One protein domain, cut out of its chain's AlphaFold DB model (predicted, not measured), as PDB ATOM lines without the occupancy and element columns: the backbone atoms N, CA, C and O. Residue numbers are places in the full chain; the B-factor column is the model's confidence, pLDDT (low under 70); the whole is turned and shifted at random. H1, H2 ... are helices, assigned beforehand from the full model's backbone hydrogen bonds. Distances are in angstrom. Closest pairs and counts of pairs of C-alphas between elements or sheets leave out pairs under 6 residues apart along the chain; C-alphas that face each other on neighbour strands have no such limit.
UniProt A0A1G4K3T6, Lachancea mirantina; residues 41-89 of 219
ATOM      1  N   ARG A  41     -46.288   9.030 -14.381       75.06
ATOM      2  CA  ARG A  41     -45.401   9.326 -15.515       75.06
ATOM      3  C   ARG A  41     -46.072  10.131 -16.630       75.06
ATOM      4  O   ARG A  41     -45.405  10.954 -17.248       75.06
ATOM      5  N   ASP A  42     -47.351   9.901 -16.893       78.31
ATOM      6  CA  ASP A  42     -48.082  10.554 -17.981       78.31
ATOM      7  C   ASP A  42     -48.496  11.972 -17.585       78.31
ATOM      8  O   ASP A  42     -48.366  12.892 -18.387       78.31
ATOM      9  N   VAL A  43     -48.828  12.182 -16.307       79.44
ATOM     10  CA  VAL A  43     -49.012  13.524 -15.734       79.44
ATOM     11  C   VAL A  43     -47.710  14.331 -15.821       79.44
ATOM     12  O   VAL A  43     -47.712  15.456 -16.313       79.44
ATOM     13  N   ILE A  44     -46.569  13.742 -15.442       77.31
ATOM     14  CA  ILE A  44     -45.249  14.397 -15.535       77.31
ATOM     15  C   ILE A  44     -44.887  14.736 -16.989       77.31
ATOM     16  O   ILE A  44     -44.332  15.805 -17.256       77.31
ATOM     17  N   LYS A  45     -45.181  13.850 -17.949       77.88
ATOM     18  CA  LYS A  45     -44.962  14.133 -19.377       77.88
ATOM     19  C   LYS A  45     -45.825  15.293 -19.857       77.88
ATOM     20  O   LYS A  45     -45.283  16.179 -20.508       77.88
ATOM     21  N   LEU A  46     -47.113  15.304 -19.509       78.88
ATOM     22  CA  LEU A  46     -48.031  16.380 -19.880       78.88
ATOM     23  C   LEU A  46     -47.538  17.724 -19.346       78.88
ATOM     24  O   LEU A  46     -47.381  18.655 -20.132       78.88
ATOM     25  N   LEU A  47     -47.175  17.786 -18.060       73.25
ATOM     26  CA  LEU A  47     -46.600  18.977 -17.426       73.25
ATOM     27  C   LEU A  47     -45.337  19.463 -18.153       73.25
ATOM     28  O   LEU A  47     -45.232  20.645 -18.463       73.25
ATOM     29  N   ASN A  48     -44.428  18.551 -18.510       72.25
ATOM     30  CA  ASN A  48     -43.198  18.865 -19.250       72.25
ATOM     31  C   ASN A  48     -43.406  19.195 -20.740       72.25
ATOM     32  O   ASN A  48     -42.482  19.698 -21.382       72.25
ATOM     33  N   SER A  49     -44.565  18.851 -21.306       70.00
ATOM     34  CA  SER A  49     -44.975  19.242 -22.659       70.00
ATOM     35  C   SER A  49     -45.807  20.519 -22.683       70.00
ATOM     36  O   SER A  49     -46.093  21.021 -23.767       70.00
ATOM     37  N   THR A  50     -46.203  21.053 -21.520       77.25
ATOM     38  CA  THR A  50     -46.958  22.307 -21.478       77.25
ATOM     39  C   THR A  50     -46.138  23.434 -22.092       77.25
ATOM     40  O   THR A  50     -44.932  23.559 -21.862       77.25
ATOM     41  N   SER A  51     -46.820  24.300 -22.831       58.16
ATOM     42  CA  SER A  51     -46.235  25.440 -23.538       58.16
ATOM     43  C   SER A  51     -45.470  26.385 -22.604       58.16
ATOM     44  O   SER A  51     -44.526  27.036 -23.032       58.16
ATOM     45  N   LEU A  52     -45.821  26.426 -21.312       57.84
ATOM     46  CA  LEU A  52     -45.088  27.178 -20.288       57.84
ATOM     47  C   LEU A  52     -43.682  26.606 -20.056       57.84
ATOM     48  O   LEU A  52     -42.707  27.352 -20.097       57.84
ATOM     49  N   THR A  53     -43.554  25.285 -19.911       60.97
ATOM     50  CA  THR A  53     -42.245  24.620 -19.767       60.97
ATOM     51  C   THR A  53     -41.424  24.635 -21.058       60.97
ATOM     52  O   THR A  53     -40.196  24.695 -21.009       60.97
ATOM     53  N   GLN A  54     -42.077  24.619 -22.226       61.06
ATOM     54  CA  GLN A  54     -41.413  24.832 -23.516       61.06
ATOM     55  C   GLN A  54     -40.887  26.264 -23.631       61.06
ATOM     56  O   GLN A  54     -39.701  26.440 -23.886       61.06
ATOM     57  N   LYS A  55     -41.699  27.272 -23.292       61.00
ATOM     58  CA  LYS A  55     -41.289  28.681 -23.264       61.00
ATOM     59  C   LYS A  55     -40.126  28.929 -22.301       61.00
ATOM     60  O   LYS A  55     -39.230  29.698 -22.621       61.00
ATOM     61  N   GLU A  56     -40.086  28.261 -21.147       63.59
ATOM     62  CA  GLU A  56     -38.933  28.299 -20.232       63.59
ATOM     63  C   GLU A  56     -37.656  27.686 -20.828       63.59
ATOM     64  O   GLU A  56     -36.557  28.159 -20.540       63.59
ATOM     65  N   ARG A  57     -37.775  26.645 -21.664       60.81
ATOM     66  CA  ARG A  57     -36.641  26.057 -22.404       60.81
ATOM     67  C   ARG A  57     -36.206  26.931 -23.581       60.81
ATOM     68  O   ARG A  57     -35.024  26.943 -23.909       60.81
ATOM     69  N   GLU A  58     -37.155  27.633 -24.188       58.75
ATOM     70  CA  GLU A  58     -36.999  28.527 -25.338       58.75
ATOM     71  C   GLU A  58     -36.593  29.954 -24.952       58.75
ATOM     72  O   GLU A  58     -36.397  30.785 -25.836       58.75
ATOM     73  N   GLN A  59     -36.422  30.262 -23.657       58.53
ATOM     74  CA  GLN A  59     -35.818  31.515 -23.186       58.53
ATOM     75  C   GLN A  59     -34.338  31.582 -23.620       58.53
ATOM     76  O   GLN A  59     -33.403  31.420 -22.839       58.53
ATOM     77  N   GLY A  60     -34.122  31.842 -24.909       60.47
ATOM     78  CA  GLY A  60     -32.836  31.872 -25.603       60.47
ATOM     79  C   GLY A  60     -31.947  33.065 -25.252       60.47
ATOM     80  O   GLY A  60     -30.984  33.334 -25.962       60.47
ATOM     81  N   HIS A  61     -32.244  33.791 -24.171       71.19
ATOM     82  CA  HIS A  61     -31.466  34.947 -23.726       71.19
ATOM     83  C   HIS A  61     -31.051  34.875 -22.249       71.19
ATOM     84  O   HIS A  61     -30.736  35.904 -21.655       71.19
ATOM     85  N   TRP A  62     -30.964  33.673 -21.664       80.69
ATOM     86  CA  TRP A  62     -30.508  33.482 -20.277       80.69
ATOM     87  C   TRP A  62     -29.146  34.140 -19.972       80.69
ATOM     88  O   TRP A  62     -28.883  34.504 -18.831       80.69
ATOM     89  N   LYS A  63     -28.294  34.337 -20.993       80.19
ATOM     90  CA  LYS A  63     -27.000  35.042 -20.888       80.19
ATOM     91  C   LYS A  63     -27.133  36.539 -20.588       80.19
ATOM     92  O   LYS A  63     -26.214  37.118 -20.026       80.19
ATOM     93  N   ARG A  64     -28.235  37.168 -21.008       81.50
ATOM     94  CA  ARG A  64     -28.491  38.615 -20.862       81.50
ATOM     95  C   ARG A  64     -29.469  38.927 -19.735       81.50
ATOM     96  O   ARG A  64     -29.553  40.071 -19.305       81.50
ATOM     97  N   ASP A  65     -30.216  37.930 -19.277       83.19
ATOM     98  CA  ASP A  65     -31.196  38.114 -18.220       83.19
ATOM     99  C   ASP A  65     -30.516  38.116 -16.839       83.19
ATOM    100  O   ASP A  65     -30.134  37.086 -16.279       83.19
ATOM    101  N   LEU A  66     -30.349  39.323 -16.296       82.00
ATOM    102  CA  LEU A  66     -29.787  39.569 -14.968       82.00
ATOM    103  C   LEU A  66     -30.750  39.186 -13.834       82.00
ATOM    104  O   LEU A  66     -30.308  39.061 -12.695       82.00
ATOM    105  N   ARG A  67     -32.042  38.975 -14.132       86.69
ATOM    106  CA  ARG A  67     -33.068  38.588 -13.150       86.69
ATOM    107  C   ARG A  67     -32.978  37.108 -12.779       86.69
ATOM    108  O   ARG A  67     -33.568  36.683 -11.788       86.69
ATOM    109  N   LEU A  68     -32.262  36.310 -13.574       87.44
ATOM    110  CA  LEU A  68     -32.029  34.904 -13.280       87.44
ATOM    111  C   LEU A  68     -31.040  34.762 -12.116       87.44
ATOM    112  O   LEU A  68     -29.953  35.341 -12.163       87.44
ATOM    113  N   PRO A  69     -31.356  33.930 -11.109       90.75
ATOM    114  CA  PRO A  69     -30.401  33.614 -10.060       90.75
ATOM    115  C   PRO A  69     -29.198  32.850 -10.635       90.75
ATOM    116  O   PRO A  69     -29.329  32.085 -11.597       90.75
ATOM    117  N   GLU A  70     -28.031  33.020 -10.009       88.38
ATOM    118  CA  GLU A  70     -26.747  32.513 -10.515       88.38
ATOM    119  C   GLU A  70     -26.758  31.004 -10.795       88.38
ATOM    120  O   GLU A  70     -26.345  30.559 -11.864       88.38
ATOM    121  N   TRP A  71     -27.347  30.207  -9.899       91.38
ATOM    122  CA  TRP A  71     -27.455  28.754 -10.072       91.38
ATOM    123  C   TRP A  71     -28.211  28.358 -11.353       91.38
ATOM    124  O   TRP A  71     -27.885  27.353 -11.992       91.38
ATOM    125  N   LYS A  72     -29.219  29.145 -11.761       89.38
ATOM    126  CA  LYS A  72     -30.024  28.880 -12.960       89.38
ATOM    127  C   LYS A  72     -29.232  29.249 -14.214       89.38
ATOM    128  O   LYS A  72     -29.250  28.477 -15.175       89.38
ATOM    129  N   ARG A  73     -28.463  30.346 -14.178       89.44
ATOM    130  CA  ARG A  73     -27.496  30.702 -15.233       89.44
ATOM    131  C   ARG A  73     -26.435  29.621 -15.405       89.44
ATOM    132  O   ARG A  73     -26.231  29.148 -16.520       89.44
ATOM    133  N   GLN A  74     -25.834  29.152 -14.313       88.38
ATOM    134  CA  GLN A  74     -24.850  28.071 -14.342       88.38
ATOM    135  C   GLN A  74     -25.441  26.777 -14.921       88.38
ATOM    136  O   GLN A  74     -24.809  26.130 -15.755       88.38
ATOM    137  N   LYS A  75     -26.675  26.416 -14.546       89.19
ATOM    138  CA  LYS A  75     -27.370  25.239 -15.090       89.19
ATOM    139  C   LYS A  75     -27.583  25.341 -16.603       89.19
ATOM    140  O   LYS A  75     -27.341  24.364 -17.312       89.19
ATOM    141  N   PHE A  76     -28.005  26.500 -17.110       89.00
ATOM    142  CA  PHE A  76     -28.130  26.725 -18.552       89.00
ATOM    143  C   PHE A  76     -26.772  26.712 -19.260       89.00
ATOM    144  O   PHE A  76     -26.640  26.054 -20.289       89.00
ATOM    145  N   ALA A  77     -25.747  27.338 -18.674       88.62
ATOM    146  CA  ALA A  77     -24.383  27.318 -19.196       88.62
ATOM    147  C   ALA A  77     -23.837  25.889 -19.326       88.62
ATOM    148  O   ALA A  77     -23.244  25.540 -20.344       88.62
ATOM    149  N   LEU A  78     -24.059  25.044 -18.314       87.44
ATOM    150  CA  LEU A  78     -23.678  23.632 -18.354       87.44
ATOM    151  C   LEU A  78     -24.456  22.875 -19.431       87.44
ATOM    152  O   LEU A  78     -23.859  22.121 -20.191       87.44
ATOM    153  N   LYS A  79     -25.767  23.110 -19.548       86.12
ATOM    154  CA  LYS A  79     -26.601  22.479 -20.577       86.12
ATOM    155  C   LYS A  79     -26.148  22.838 -21.997       86.12
ATOM    156  O   LYS A  79     -26.138  21.962 -22.857       86.12
ATOM    157  N   GLU A  80     -25.749  24.089 -22.233       87.56
ATOM    158  CA  GLU A  80     -25.161  24.521 -23.508       87.56
ATOM    159  C   GLU A  80     -23.803  23.863 -23.766       87.56
ATOM    160  O   GLU A  80     -23.605  23.296 -24.837       87.56
ATOM    161  N   LYS A  81     -22.889  23.878 -22.781       87.69
ATOM    162  CA  LYS A  81     -21.560  23.243 -22.896       87.69
ATOM    163  C   LYS A  81     -21.652  21.743 -23.183       87.69
ATOM    164  O   LYS A  81     -20.808  21.206 -23.889       87.69
ATOM    165  N   LEU A  82     -22.675  21.083 -22.642       86.38
ATOM    166  CA  LEU A  82     -22.947  19.658 -22.836       86.38
ATOM    167  C   LEU A  82     -23.888  19.378 -24.024       86.38
ATOM    168  O   LEU A  82     -24.276  18.234 -24.237       86.38
ATOM    169  N   GLY A  83     -24.286  20.392 -24.802       84.56
ATOM    170  CA  GLY A  83     -25.084  20.207 -26.020       84.56
ATOM    171  C   GLY A  83     -26.460  19.573 -25.788       84.56
ATOM    172  O   GLY A  83     -26.901  18.752 -26.588       84.56
ATOM    173  N   ASN A  84     -27.133  19.909 -24.680       75.94
ATOM    174  CA  ASN A  84     -28.365  19.256 -24.204       75.94
ATOM    175  C   ASN A  84     -28.234  17.741 -23.940       75.94
ATOM    176  O   ASN A  84     -29.248  17.085 -23.689       75.94
ATOM    177  N   GLN A  85     -27.024  17.177 -23.985       82.56
ATOM    178  CA  GLN A  85     -26.776  15.790 -23.619       82.56
ATOM    179  C   GLN A  85     -26.642  15.670 -22.100       82.56
ATOM    180  O   GLN A  85     -26.156  16.571 -21.415       82.56
ATOM    181  N   GLU A  86     -27.099  14.539 -21.569       84.25
ATOM    182  CA  GLU A  86     -26.890  14.193 -20.164       84.25
ATOM    183  C   GLU A  86     -25.392  14.022 -19.894       84.25
ATOM    184  O   GLU A  86     -24.674  13.488 -20.746       84.25
ATOM    185  N   TRP A  87     -24.923  14.411 -18.705       81.75
ATOM    186  CA  TRP A  87     -23.541  14.152 -18.313       81.75
ATOM    187  C   TRP A  87     -23.284  12.640 -18.291       81.75
ATOM    188  O   TRP A  87     -23.734  11.908 -17.406       81.75
ATOM    189  N   LYS A  88     -22.558  12.160 -19.301       82.81
ATOM    190  CA  LYS A  88     -22.222  10.751 -19.484       82.81
ATOM    191  C   LYS A  88     -20.708  10.638 -19.619       82.81
ATOM    192  O   LYS A  88     -20.187  10.908 -20.698       82.81
ATOM    193  N   PRO A  89     -19.987  10.269 -18.546       84.75
ATOM    194  CA  PRO A  89     -18.548  10.061 -18.647       84.75
ATOM    195  C   PRO A  89     -18.255   9.006 -19.719       84.75
ATOM    196  O   PRO A  89     -18.946   7.988 -19.778       84.75
TER     197      PRO A  89
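Overview. This is residues 41 to 89 of the 219 residues of a protein of Lachancea mirantina (UniProt A0A1G4K3T6). The chain makes a loose, open U of three helices that do not pack together: H1 makes one side, H2 the base after a corner, and H3 the other side beyond a long loop. Residues 41 to 56, of which 41 to 49 belong to H1 and 51 to 56 to H2, stick out, and so do residues 66 to 71. The printed part has 49 residues, with three named helices in the order H1, H2, H3, which hold 28 of them, and no named strand; its class is all helix, and it is loose, with a radius of gyration of the C-alphas of 12.7 A, and flat, spanning 32 by 32 by 16 A.

Along the chain. Find C-alpha 41 at (-45.401, 9.326, -15.515); from there H1 runs to residue 49, 12.2 A. Next comes H2, residues 51 to 57. H3, residues 70 to 81, runs 16.3 A to C-alpha 81 at (-21.560, 23.243, -22.896).

Arrangement. H1 and H2 are close but not clearly touching; their closest C-alphas, of Leu 47 and Thr 53, are 7.5 A apart. Their lines are only just about perpendicular, at 73 degrees. H3 is apart from H1 and from H2. In H1, H2 and H3 every O i to N i+4 pair is within hydrogen-bond range.

Size, cuts and confidence. The farthest C-alphas, of Asp 42 and Leu 66, are 34.4 A apart. The link H1 to H2 is tight; H2 to H3, 12 residues, is long. The printed part has no cut. Look for pLDDT under 70 at residues 51 to 60.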